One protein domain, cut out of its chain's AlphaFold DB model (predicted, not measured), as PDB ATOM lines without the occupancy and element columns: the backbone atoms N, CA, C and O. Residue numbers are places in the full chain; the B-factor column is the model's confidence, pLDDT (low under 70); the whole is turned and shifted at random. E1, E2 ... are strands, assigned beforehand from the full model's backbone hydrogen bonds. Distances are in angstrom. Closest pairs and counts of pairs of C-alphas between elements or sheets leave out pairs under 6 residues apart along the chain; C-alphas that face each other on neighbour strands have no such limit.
ATOM      1  N   GLY A 144     -34.059  44.264  22.282       86.12
ATOM      2  CA  GLY A 144     -34.685  45.543  21.920       86.12
ATOM      3  C   GLY A 144     -36.219  45.525  21.861       86.12
ATOM      4  O   GLY A 144     -36.828  46.583  22.000       86.12
ATOM      5  N   LEU A 145     -36.864  44.354  21.764       86.69
ATOM      6  CA  LEU A 145     -38.315  44.194  21.950       86.69
ATOM      7  C   LEU A 145     -38.616  43.947  23.436       86.69
ATOM      8  O   LEU A 145     -38.961  42.840  23.840       86.69
ATOM      9  N   ILE A 146     -38.406  44.961  24.275       66.81
ATOM     10  CA  ILE A 146     -38.595  44.826  25.726       66.81
ATOM     11  C   ILE A 146     -40.089  44.928  26.064       66.81
ATOM     12  O   ILE A 146     -40.709  45.957  25.798       66.81
ATOM     13  N   THR A 147     -40.636  43.878  26.676       62.47
ATOM     14  CA  THR A 147     -41.914  43.907  27.401       62.47
ATOM     15  C   THR A 147     -41.711  44.426  28.826       62.47
ATOM     16  O   THR A 147     -40.585  44.476  29.332       62.47
ATOM     17  N   GLY A 148     -42.789  44.893  29.467       50.31
ATOM     18  CA  GLY A 148     -42.757  45.287  30.879       50.31
ATOM     19  C   GLY A 148     -42.141  44.170  31.725       50.31
ATOM     20  O   GLY A 148     -42.414  42.999  31.489       50.31
ATOM     21  N   LEU A 149     -41.239  44.516  32.652       44.31
ATOM     22  CA  LEU A 149     -40.536  43.536  33.478       44.31
ATOM     23  C   LEU A 149     -41.537  42.564  34.127       44.31
ATOM     24  O   LEU A 149     -42.222  42.939  35.071       44.31
ATOM     25  N   HIS A 150     -41.496  41.284  33.750       46.34
ATOM     26  CA  HIS A 150     -41.971  40.184  34.597       46.34
ATOM     27  C   HIS A 150     -41.019  39.988  35.798       46.34
ATOM     28  O   HIS A 150     -40.526  38.895  36.077       46.34
ATOM     29  N   SER A 151     -40.713  41.060  36.535       39.66
ATOM     30  CA  SER A 151     -40.369  40.918  37.944       39.66
ATOM     31  C   SER A 151     -41.686  40.664  38.654       39.66
ATOM     32  O   SER A 151     -42.559  41.523  38.583       39.66
ATOM     33  N   THR A 152     -41.830  39.479  39.252       40.50
ATOM     34  CA  THR A 152     -42.818  39.129  40.291       40.50
ATOM     35  C   THR A 152     -43.775  40.275  40.615       40.50
ATOM     36  O   THR A 152     -43.349  41.230  41.263       40.50
ATOM     37  N   ILE A 153     -45.023  40.196  40.138       47.97
ATOM     38  CA  ILE A 153     -46.043  41.224  40.375       47.97
ATOM     39  C   ILE A 153     -46.107  41.487  41.883       47.97
ATOM     40  O   ILE A 153     -46.627  40.675  42.652       47.97
ATOM     41  N   ASP A 154     -45.529  42.606  42.314       47.03
ATOM     42  CA  ASP A 154     -45.638  43.076  43.683       47.03
ATOM     43  C   ASP A 154     -46.971  43.810  43.794       47.03
ATOM     44  O   ASP A 154     -47.090  45.005  43.510       47.03
ATOM     45  N   PHE A 155     -48.002  43.067  44.197       56.47
ATOM     46  CA  PHE A 155     -49.352  43.590  44.408       56.47
ATOM     47  C   PHE A 155     -49.419  44.713  45.461       56.47
ATOM     48  O   PHE A 155     -50.485  45.299  45.645       56.47
ATOM     49  N   SER A 156     -48.321  45.022  46.164       55.66
ATOM     50  CA  SER A 156     -48.274  46.090  47.163       55.66
ATOM     51  C   SER A 156     -48.013  47.492  46.595       55.66
ATOM     52  O   SER A 156     -48.220  48.461  47.322       55.66
ATOM     53  N   ASN A 157     -47.636  47.632  45.313       49.59
ATOM     54  CA  ASN A 157     -47.305  48.927  44.695       49.59
ATOM     55  C   ASN A 157     -47.914  49.107  43.291       49.59
ATOM     56  O   ASN A 157     -47.216  49.256  42.290       49.59
ATOM     57  N   ILE A 158     -49.247  49.159  43.219       57.25
ATOM     58  CA  ILE A 158     -49.984  49.540  42.000       57.25
ATOM     59  C   ILE A 158     -50.026  51.078  41.894       57.25
ATOM     60  O   ILE A 158     -51.088  51.696  41.939       57.25
ATOM     61  N   GLU A 159     -48.867  51.726  41.793       52.59
ATOM     62  CA  GLU A 159     -48.786  53.128  41.372       52.59
ATOM     63  C   GLU A 159     -48.339  53.179  39.909       52.59
ATOM     64  O   GLU A 159     -47.164  52.999  39.603       52.59
ATOM     65  N   SER A 160     -49.317  53.386  39.016       48.66
ATOM     66  CA  SER A 160     -49.177  53.784  37.605       48.66
ATOM     67  C   SER A 160     -47.844  53.395  36.949       48.66
ATOM     68  O   SER A 160     -47.010  54.252  36.631       48.66
ATOM     69  N   THR A 161     -47.633  52.098  36.743       45.41
ATOM     70  CA  THR A 161     -46.581  51.616  35.854       45.41
ATOM     71  C   THR A 161     -46.905  52.106  34.440       45.41
ATOM     72  O   THR A 161     -48.070  52.179  34.049       45.41
ATOM     73  N   LYS A 162     -45.887  52.542  33.680       49.59
ATOM     74  CA  LYS A 162     -46.036  52.810  32.237       49.59
ATOM     75  C   LYS A 162     -46.809  51.638  31.643       49.59
ATOM     76  O   LYS A 162     -46.352  50.523  31.860       49.59
ATOM     77  N   GLU A 163     -47.929  51.907  30.963       51.62
ATOM     78  CA  GLU A 163     -48.798  50.882  30.372       51.62
ATOM     79  C   GLU A 163     -47.946  49.734  29.830       51.62
ATOM     80  O   GLU A 163     -47.170  49.917  28.889       51.62
ATOM     81  N   GLU A 164     -48.016  48.585  30.501       57.91
ATOM     82  CA  GLU A 164     -47.337  47.377  30.066       57.91
ATOM     83  C   GLU A 164     -47.956  46.999  28.725       57.91
ATOM     84  O   GLU A 164     -49.121  46.612  28.640       57.91
ATOM     85  N   GLN A 165     -47.207  47.206  27.646       66.62
ATOM     86  CA  GLN A 165     -47.681  46.860  26.317       66.62
ATOM     87  C   GLN A 165     -47.266  45.423  26.039       66.62
ATOM     88  O   GLN A 165     -46.089  45.148  25.815       66.62
ATOM     89  N   ASP A 166     -48.244  44.516  26.063       83.94
ATOM     90  CA  ASP A 166     -48.070  43.152  25.568       83.94
ATOM     91  C   ASP A 166     -47.661  43.217  24.091       83.94
ATOM     92  O   ASP A 166     -48.331  43.850  23.265       83.94
ATOM     93  N   ILE A 167     -46.530  42.596  23.775       90.94
ATOM     94  CA  ILE A 167     -46.009  42.492  22.420       90.94
ATOM     95  C   ILE A 167     -46.205  41.054  21.974       90.94
ATOM     96  O   ILE A 167     -45.668  40.128  22.568       90.94
ATOM     97  N   SER A 168     -46.911  40.858  20.868       93.69
ATOM     98  CA  SER A 168     -47.023  39.543  20.239       93.69
ATOM     99  C   SER A 168     -46.384  39.606  18.862       93.69
ATOM    100  O   SER A 168     -46.748  40.464  18.055       93.69
ATOM    101  N   VAL A 169     -45.439  38.709  18.585       96.25
ATOM    102  CA  VAL A 169     -44.732  38.632  17.303       96.25
ATOM    103  C   VAL A 169     -45.304  37.475  16.495       96.25
ATOM    104  O   VAL A 169     -45.042  36.312  16.779       96.25
ATOM    105  N   ILE A 170     -46.092  37.788  15.471       96.12
ATOM    106  CA  ILE A 170     -46.902  36.799  14.748       96.12
ATOM    107  C   ILE A 170     -46.154  36.201  13.554       96.12
ATOM    108  O   ILE A 170     -46.249  35.003  13.312       96.12
ATOM    109  N   ASP A 171     -45.411  37.012  12.799       95.75
ATOM    110  CA  ASP A 171     -44.631  36.526  11.657       95.75
ATOM    111  C   ASP A 171     -43.296  37.271  11.559       95.75
ATOM    112  O   ASP A 171     -43.154  38.418  11.995       95.75
ATOM    113  N   ILE A 172     -42.312  36.609  10.959       95.12
ATOM    114  CA  ILE A 172     -40.944  37.094  10.782       95.12
ATOM    115  C   ILE A 172     -40.493  36.859   9.341       95.12
ATOM    116  O   ILE A 172     -40.885  35.897   8.682       95.12
ATOM    117  N   CYS A 173     -39.668  37.741   8.795       91.88
ATOM    118  CA  CYS A 173     -38.995  37.523   7.522       91.88
ATOM    119  C   CYS A 173     -37.579  38.100   7.566       91.88
ATOM    120  O   CYS A 173     -37.256  38.915   8.427       91.88
ATOM    121  N   GLY A 174     -36.728  37.697   6.625       86.06
ATOM    122  CA  GLY A 174     -35.363  38.210   6.558       86.06
ATOM    123  C   GLY A 174     -34.731  38.145   5.173       86.06
ATOM    124  O   GLY A 174     -35.314  37.658   4.192       86.06
ATOM    125  N   ARG A 175     -33.510  38.676   5.097       74.00
ATOM    126  CA  ARG A 175     -32.657  38.709   3.903       74.00
ATOM    127  C   ARG A 175     -31.282  38.119   4.218       74.00
ATOM    128  O   ARG A 175     -30.848  38.127   5.362       74.00
ATOM    129  N   HIS A 176     -30.583  37.662   3.181       66.75
ATOM    130  CA  HIS A 176     -29.200  37.178   3.263       66.75
ATOM    131  C   HIS A 176     -28.206  38.163   3.917       66.75
ATOM    132  O   HIS A 176     -27.134  37.738   4.325       66.75
ATOM    133  N   SER A 177     -28.539  39.460   4.018       71.88
ATOM    134  CA  SER A 177     -27.726  40.502   4.668       71.88
ATOM    135  C   SER A 177     -27.777  40.489   6.204       71.88
ATOM    136  O   SER A 177     -27.116  41.319   6.819       71.88
ATOM    137  N   GLY A 178     -28.550  39.593   6.833       79.38
ATOM    138  CA  GLY A 178     -28.744  39.582   8.291       79.38
ATOM    139  C   GLY A 178     -29.788  40.588   8.796       79.38
ATOM    140  O   GLY A 178     -29.936  40.767  10.001       79.38
ATOM    141  N   GLU A 179     -30.527  41.225   7.883       86.56
ATOM    142  CA  GLU A 179     -31.655  42.105   8.196       86.56
ATOM    143  C   GLU A 179     -32.944  41.292   8.341       86.56
ATOM    144  O   GLU A 179     -33.319  40.535   7.431       86.56
ATOM    145  N   PHE A 180     -33.659  41.507   9.446       92.25
ATOM    146  CA  PHE A 180     -34.926  40.841   9.749       92.25
ATOM    147  C   PHE A 180     -36.033  41.847  10.028       92.25
ATOM    148  O   PHE A 180     -35.795  42.947  10.517       92.25
ATOM    149  N   PHE A 181     -37.257  41.456   9.709       92.88
ATOM    150  CA  PHE A 181     -38.464  42.212  10.005       92.88
ATOM    151  C   PHE A 181     -39.465  41.287  10.670       92.88
ATOM    152  O   PHE A 181     -39.563  40.118  10.296       92.88
ATOM    153  N   CYS A 182     -40.234  41.814  11.609       94.44
ATOM    154  CA  CYS A 182     -41.337  41.085  12.204       94.44
ATOM    155  C   CYS A 182     -42.586  41.956  12.274       94.44
ATOM    156  O   CYS A 182     -42.521  43.189  12.206       94.44
ATOM    157  N   VAL A 183     -43.725  41.280  12.350       94.75
ATOM    158  CA  VAL A 183     -45.039  41.901  12.457       94.75
ATOM    159  C   VAL A 183     -45.847  41.250  13.565       94.75
ATOM    160  O   VAL A 183     -45.603  40.101  13.933       94.75
ATOM    161  N   GLY A 184     -46.821  41.985  14.086       94.06
ATOM    162  CA  GLY A 184     -47.711  41.476  15.117       94.06
ATOM    163  C   GLY A 184     -48.540  42.580  15.748       94.06
ATOM    164  O   GLY A 184     -49.107  43.417  15.035       94.06
ATOM    165  N   ARG A 185     -48.577  42.604  17.081       91.38
ATOM    166  CA  ARG A 185     -49.231  43.656  17.869       91.38
ATOM    167  C   ARG A 185     -48.356  44.144  19.018       91.38
ATOM    168  O   ARG A 185     -47.507  43.410  19.511       91.38
ATOM    169  N   ILE A 186     -48.611  45.376  19.433       89.19
ATOM    170  CA  ILE A 186     -48.113  45.998  20.653       89.19
ATOM    171  C   ILE A 186     -49.285  46.735  21.316       89.19
ATOM    172  O   ILE A 186     -49.818  47.703  20.764       89.19
ATOM    173  N   GLY A 187     -49.754  46.216  22.452       85.94
ATOM    174  CA  GLY A 187     -51.030  46.619  23.047       85.94
ATOM    175  C   GLY A 187     -52.182  46.497  22.040       85.94
ATOM    176  O   GLY A 187     -52.427  45.429  21.477       85.94
ATOM    177  N   GLU A 188     -52.863  47.614  21.771       82.38
ATOM    178  CA  GLU A 188     -53.962  47.703  20.794       82.38
ATOM    179  C   GLU A 188     -53.514  48.101  19.373       82.38
ATOM    180  O   GLU A 188     -54.351  48.368  18.516       82.38
ATOM    181  N   SER A 189     -52.207  48.219  19.112       84.44
ATOM    182  CA  SER A 189     -51.675  48.687  17.825       84.44
ATOM    183  C   SER A 189     -50.932  47.593  17.059       84.44
ATOM    184  O   SER A 189     -50.303  46.718  17.647       84.44
ATOM    185  N   GLY A 190     -50.930  47.684  15.726       88.31
ATOM    186  CA  GLY A 190     -50.097  46.837  14.877       88.31
ATOM    187  C   GLY A 190     -48.606  47.100  15.093       88.31
ATOM    188  O   GLY A 190     -48.164  48.251  15.099       88.31
ATOM    189  N   LEU A 191     -47.829  46.026  15.228       90.94
ATOM    190  CA  LEU A 191     -46.373  46.075  15.327       90.94
ATOM    191  C   LEU A 191     -45.741  45.856  13.953       90.94
ATOM    192  O   LEU A 191     -46.074  44.900  13.253       90.94
ATOM    193  N   ILE A 192     -44.769  46.702  13.619       91.56
ATOM    194  CA  ILE A 192     -43.745  46.424  12.612       91.56
ATOM    195  C   ILE A 192     -42.404  46.749  13.263       91.56
ATOM    196  O   ILE A 192     -42.220  47.873  13.729       91.56
ATOM    197  N   ALA A 193     -41.467  45.806  13.281       92.81
ATOM    198  CA  ALA A 193     -40.120  46.047  13.794       92.81
ATOM    199  C   ALA A 193     -39.047  45.578  12.809       92.81
ATOM    200  O   ALA A 193     -39.270  44.670  12.005       92.81
ATOM    201  N   HIS A 194     -37.884  46.223  12.879       92.25
ATOM    202  CA  HIS A 194     -36.713  45.953  12.053       92.25
ATOM    203  C   HIS A 194     -35.499  45.633  12.930       92.25
ATOM    204  O   HIS A 194     -35.177  46.400  13.836       92.25
ATOM    205  N   TYR A 195     -34.816  44.529  12.637       93.50
ATOM    206  CA  TYR A 195     -33.544  44.174  13.251       93.50
ATOM    207  C   TYR A 195     -32.384  44.805  12.482       93.50
ATOM    208  O   TYR A 195     -32.157  44.472  11.319       93.50
ATOM    209  N   ASP A 196     -31.634  45.686  13.140       88.69
ATOM    210  CA  ASP A 196     -30.553  46.476  12.531       88.69
ATOM    211  C   ASP A 196     -29.180  45.774  12.500       88.69
ATOM    212  O   ASP A 196     -28.185  46.371  12.090       88.69
ATOM    213  N   GLY A 197     -29.119  44.511  12.932       89.69
ATOM    214  CA  GLY A 197     -27.876  43.754  13.111       89.69
ATOM    215  C   GLY A 197     -27.418  43.648  14.568       89.69
ATOM    216  O   GLY A 197     -26.551  42.829  14.866       89.69
ATOM    217  N   ASN A 198     -28.009  44.426  15.477       89.31
ATOM    218  CA  ASN A 198     -27.728  44.389  16.912       89.31
ATOM    219  C   ASN A 198     -29.011  44.228  17.744       89.31
ATOM    220  O   ASN A 198     -29.082  43.380  18.640       89.31
ATOM    221  N   GLN A 199     -30.046  45.007  17.435       92.56
ATOM    222  CA  GLN A 199     -31.316  44.995  18.153       92.56
ATOM    223  C   GLN A 199     -32.505  45.232  17.221       92.56
ATOM    224  O   GLN A 199     -32.382  45.721  16.096       92.56
ATOM    225  N   TRP A 200     -33.684  44.879  17.712       94.12
ATOM    226  CA  TRP A 200     -34.944  45.229  17.088       94.12
ATOM    227  C   TRP A 200     -35.327  46.662  17.424       94.12
ATOM    228  O   TRP A 200     -35.268  47.089  18.575       94.12
ATOM    229  N   ASN A 201     -35.780  47.382  16.406       90.81
ATOM    230  CA  ASN A 201     -36.308  48.727  16.522       90.81
ATOM    231  C   ASN A 201     -37.730  48.737  15.958       90.81
ATOM    232  O   ASN A 201     -37.943  48.415  14.783       90.81
ATOM    233  N   SER A 202     -38.704  49.097  16.793       90.38
ATOM    234  CA  SER A 202     -40.082  49.311  16.350       90.38
ATOM    235  C   SER A 202     -40.128  50.478  15.369       90.38
ATOM    236  O   SER A 202     -39.579  51.549  15.630       90.38
ATOM    237  N   LEU A 203     -40.769  50.262  14.227       88.44
ATOM    238  CA  LEU A 203     -40.974  51.293  13.220       88.44
ATOM    239  C   LEU A 203     -42.228  52.108  13.536       88.44
ATOM    240  O   LEU A 203     -43.119  51.654  14.256       88.44
ATOM    241  N   ASP A 204     -42.315  53.300  12.942       82.50
ATOM    242  CA  ASP A 204     -43.486  54.162  13.081       82.50
ATOM    243  C   ASP A 204     -44.774  53.409  12.756       82.50
ATOM    244  O   ASP A 204     -44.929  52.846  11.664       82.50
ATOM    245  N   ARG A 205     -45.734  53.482  13.681       78.94
ATOM    246  CA  ARG A 205     -47.057  52.884  13.517       78.94
ATOM    247  C   ARG A 205     -47.693  53.354  12.210       78.94
ATOM    248  O   ARG A 205     -47.882  54.551  11.991       78.94
ATOM    249  N   LYS A 206     -48.082  52.396  11.367       79.94
ATOM    250  CA  LYS A 206     -48.823  52.655  10.119       79.94
ATOM    251  C   LYS A 206     -50.299  52.272  10.199       79.94
ATOM    252  O   LYS A 206     -51.090  52.784   9.417       79.94
ATOM    253  N   THR A 207     -50.674  51.405  11.136       81.31
ATOM    254  CA  THR A 207     -52.048  50.922  11.319       81.31
ATOM    255  C   THR A 207     -52.302  50.568  12.790       81.31
ATOM    256  O   THR A 207     -51.372  50.117  13.463       81.31
ATOM    257  N   PRO A 208     -53.522  50.773  13.319       83.56
ATOM    258  CA  PRO A 208     -53.908  50.219  14.614       83.56
ATOM    259  C   PRO A 208     -54.169  48.706  14.539       83.56
ATOM    260  O   PRO A 208     -54.097  48.029  15.551       83.56
ATOM    261  N   ALA A 209     -54.442  48.149  13.356       87.94
ATOM    262  CA  ALA A 209     -54.762  46.733  13.223       87.94
ATOM    263  C   ALA A 209     -53.535  45.833  13.434       87.94
ATOM    264  O   ALA A 209     -52.452  46.120  12.919       87.94
ATOM    265  N   THR A 210     -53.739  44.699  14.107       89.94
ATOM    266  CA  THR A 210     -52.759  43.611  14.195       89.94
ATOM    267  C   THR A 210     -52.361  43.121  12.803       89.94
ATOM    268  O   THR A 210     -53.203  42.904  11.924       89.94
ATOM    269  N   LEU A 211     -51.061  42.923  12.609       90.31
ATOM    270  CA  LEU A 211     -50.487  42.401  11.374       90.31
ATOM    271  C   LEU A 211     -50.141  40.923  11.557       90.31
ATOM    272  O   LEU A 211     -49.452  40.564  12.504       90.31
ATOM    273  N   TYR A 212     -50.612  40.075  10.645       90.56
ATOM    274  CA  TYR A 212     -50.567  38.617  10.807       90.56
ATOM    275  C   TYR A 212     -49.584  37.921   9.873       90.56
ATOM    276  O   TYR A 212     -49.204  36.781  10.125       90.56
ATOM    277  N   SER A 213     -49.193  38.562   8.771       88.50
ATOM    278  CA  SER A 213     -48.278  37.934   7.823       88.50
ATOM    279  C   SER A 213     -47.345  38.932   7.169       88.50
ATOM    280  O   SER A 213     -47.707  40.082   6.906       88.50
ATOM    281  N   LEU A 214     -46.137  38.452   6.892       87.31
ATOM    282  CA  LEU A 214     -45.083  39.180   6.223       87.31
ATOM    283  C   LEU A 214     -44.529  38.341   5.067       87.31
ATOM    284  O   LEU A 214     -43.836  37.333   5.260       87.31
ATOM    285  N   LEU A 215     -44.804  38.796   3.845       82.25
ATOM    286  CA  LEU A 215     -44.314  38.184   2.617       82.25
ATOM    287  C   LEU A 215     -43.179  39.010   2.019       82.25
ATOM    288  O   LEU A 215     -43.246  40.237   1.927       82.25
ATOM    289  N   ARG A 216     -42.138  38.316   1.557       78.50
ATOM    290  CA  ARG A 216     -41.055  38.915   0.774       78.50
ATOM    291  C   ARG A 216     -41.351  38.744  -0.710       78.50
ATOM    292  O   ARG A 216     -41.494  37.617  -1.183       78.50
ATOM    293  N   LEU A 217     -41.374  39.846  -1.449       75.88
ATOM    294  CA  LEU A 217     -41.502  39.826  -2.901       75.88
ATOM    295  C   LEU A 217     -40.135  39.600  -3.559       75.88
ATOM    296  O   LEU A 217     -39.087  39.928  -2.999       75.88
ATOM    297  N   LYS A 218     -40.135  39.064  -4.787       71.56
ATOM    298  CA  LYS A 218     -38.903  38.857  -5.575       71.56
ATOM    299  C   LYS A 218     -38.145  40.166  -5.843       71.56
ATOM    300  O   LYS A 218     -36.935  40.133  -6.025       71.56
ATOM    301  N   THR A 219     -38.851  41.297  -5.840       71.56
ATOM    302  CA  THR A 219     -38.314  42.658  -6.011       71.56
ATOM    303  C   THR A 219     -37.513  43.146  -4.797       71.56
ATOM    304  O   THR A 219     -36.800  44.139  -4.898       71.56
ATOM    305  N   GLY A 220     -37.597  42.454  -3.654       65.12
ATOM    306  CA  GLY A 220     -37.024  42.886  -2.375       65.12
ATOM    307  C   GLY A 220     -37.976  43.734  -1.526       65.12
ATOM    308  O   GLY A 220     -37.686  43.982  -0.356       65.12
ATOM    309  N   GLU A 221     -39.123  44.128  -2.080       70.50
ATOM    310  CA  GLU A 221     -40.222  44.748  -1.341       70.50
ATOM    311  C   GLU A 221     -40.884  43.741  -0.386       70.50
ATOM    312  O   GLU A 221     -40.763  42.519  -0.538       70.50
ATOM    313  N   ARG A 222     -41.586  44.262   0.623       70.44
ATOM    314  CA  ARG A 222     -42.269  43.460   1.643       70.44
ATOM    315  C   ARG A 222     -43.744  43.806   1.660       70.44
ATOM    316  O   ARG A 222     -44.102  44.980   1.639       70.44
ATOM    317  N   LEU A 223     -44.572  42.776   1.726       70.81
ATOM    318  CA  LEU A 223     -46.011  42.908   1.845       70.81
ATOM    319  C   LEU A 223     -46.413  42.456   3.249       70.81
ATOM    320  O   LEU A 223     -46.163  41.314   3.634       70.81
ATOM    321  N   CYS A 224     -46.988  43.381   4.014       71.75
ATOM    322  CA  CYS A 224     -47.529  43.110   5.338       71.75
ATOM    323  C   CYS A 224     -49.046  42.973   5.211       71.75
ATOM    324  O   CYS A 224     -49.702  43.906   4.743       71.75
ATOM    325  N   CYS A 225     -49.600  41.843   5.637       72.31
ATOM    326  CA  CYS A 225     -51.044  41.627   5.654       72.31
ATOM    327  C   CYS A 225     -51.591  41.780   7.072       72.31
ATOM    328  O   CYS A 225     -51.082  41.173   8.020       72.31
ATOM    329  N   THR A 226     -52.682  42.530   7.206       65.56
ATOM    330  CA  THR A 226     -53.624  42.379   8.321       65.56
ATOM    331  C   THR A 226     -54.584  41.231   7.997       65.56
ATOM    332  O   THR A 226     -54.757  40.886   6.828       65.56
ATOM    333  N   ASN A 227     -55.280  40.686   8.994       57.59
ATOM    334  CA  ASN A 227     -56.535  40.001   8.698       57.59
ATOM    335  C   ASN A 227     -57.535  41.082   8.283       57.59
ATOM    336  O   ASN A 227     -57.971  41.882   9.107       57.59
ATOM    337  N   LEU A 228     -57.880  41.134   7.002       42.62
ATOM    338  CA  LEU A 228     -59.255  41.456   6.655       42.62
ATOM    339  C   LEU A 228     -60.000  40.118   6.716       42.62
ATOM    340  O   LEU A 228     -59.503  39.151   6.130       42.62
ATOM    341  N   PRO A 229     -61.160  40.002   7.385       37.41
ATOM    342  CA  PRO A 229     -62.084  38.958   6.973       37.41
ATOM    343  C   PRO A 229     -62.303  39.143   5.465       37.41
ATOM    344  O   PRO A 229     -62.463  40.276   5.002       37.41
ATOM    345  N   LEU A 230     -62.293  38.048   4.704       37.47
ATOM    346  CA  LEU A 230     -62.530  38.059   3.254       37.47
ATOM    347  C   LEU A 230     -63.870  38.727   2.856       37.47
ATOM    348  O   LEU A 230     -64.095  38.967   1.674       37.47
ATOM    349  N   ASP A 231     -64.714  39.089   3.826       33.62
ATOM    350  CA  ASP A 231     -66.054  39.642   3.630       33.62
ATOM    351  C   ASP A 231     -66.167  41.171   3.771       33.62
ATOM    352  O   ASP A 231     -67.253  41.724   3.598       33.62
ATOM    353  N   ALA A 232     -65.086  41.903   4.048       36.00
ATOM    354  CA  ALA A 232     -65.151  43.359   4.194       36.00
ATOM    355  C   ALA A 232     -64.412  44.069   3.056       36.00
ATOM    356  O   ALA A 232     -63.297  44.512   3.267       36.00
ATOM    357  N   TYR A 233     -65.011  44.117   1.859       33.94
ATOM    358  CA  TYR A 233     -65.062  45.268   0.931       33.94
ATOM    359  C   TYR A 233     -65.833  44.848  -0.334       33.94
ATOM    360  O   TYR A 233     -65.263  44.575  -1.386       33.94
ATOM    361  N   SER A 234     -67.164  44.816  -0.235       35.56
ATOM    362  CA  SER A 234     -68.064  44.881  -1.391       35.56
ATOM    363  C   SER A 234     -68.778  46.233  -1.412       35.56
ATOM    364  O   SER A 234     -69.979  46.296  -1.215       35.56
ATOM    365  N   SER A 235     -68.027  47.322  -1.614       34.72
ATOM    366  CA  SER A 235     -68.532  48.590  -2.178       34.72
ATOM    367  C   SER A 235     -67.493  49.704  -2.033       34.72
ATOM    368  O   SER A 235     -67.399  50.277  -0.948       34.72
ATOM    369  N   ILE A 236     -66.771  50.025  -3.113       33.88
ATOM    370  CA  ILE A 236     -66.590  51.393  -3.648       33.88
ATOM    371  C   ILE A 236     -66.506  51.264  -5.168       33.88
ATOM    372  O   ILE A 236     -65.732  50.395  -5.628       33.88
TER     373      ILE A 236
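Overview. This is residues 144 to 236 of the 236 residues of an uncharacterized protein of Acinetobacter sp. TGL-Y2 (UniProt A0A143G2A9). Little regular structure is present: a strongly twisted meander, E1 E2 E3 E4, each strand the antiparallel neighbour of the one before, makes a small sandwich, partly face to face, with the hairpin E5 and E6, while residues 150 to 160 and 229 to 236 stick out. The printed part has 93 residues, 36 in six named strands, and no named helix: all strand. It is loose, radius of gyration of the C-alphas 16.5 A, spanning 52 by 41 by 18 A.

Arrangement. Within hydrogen-bond range are N 168 of E1, residues 167 to 174, and O 185 of E2, residues 180 to 186, 3.0 A; N 184 and O 191 of E3, residues 189 to 195, 3.1 A; N 194 and O 201 of E4, residues 200 to 202, 2.9 A; and N 215 of E5, residues 211 to 216, and O 223 of E6, residues 222 to 226, 2.9 A. The closest C-alphas of E2 and E5 are Gly 184 and Leu 211, 4.8 A.

Along the chain. E1, 19.6 A long, begins at C-alpha 167 (-46.009, 42.492, 22.420); E6 ends at C-alpha 226 (-53.624, 42.379, 8.321).

Size, cuts and confidence. The printed part has no cut and no long link; pLDDT is under 70 at residues 146 to 165, 176, 220 and 226 to 236.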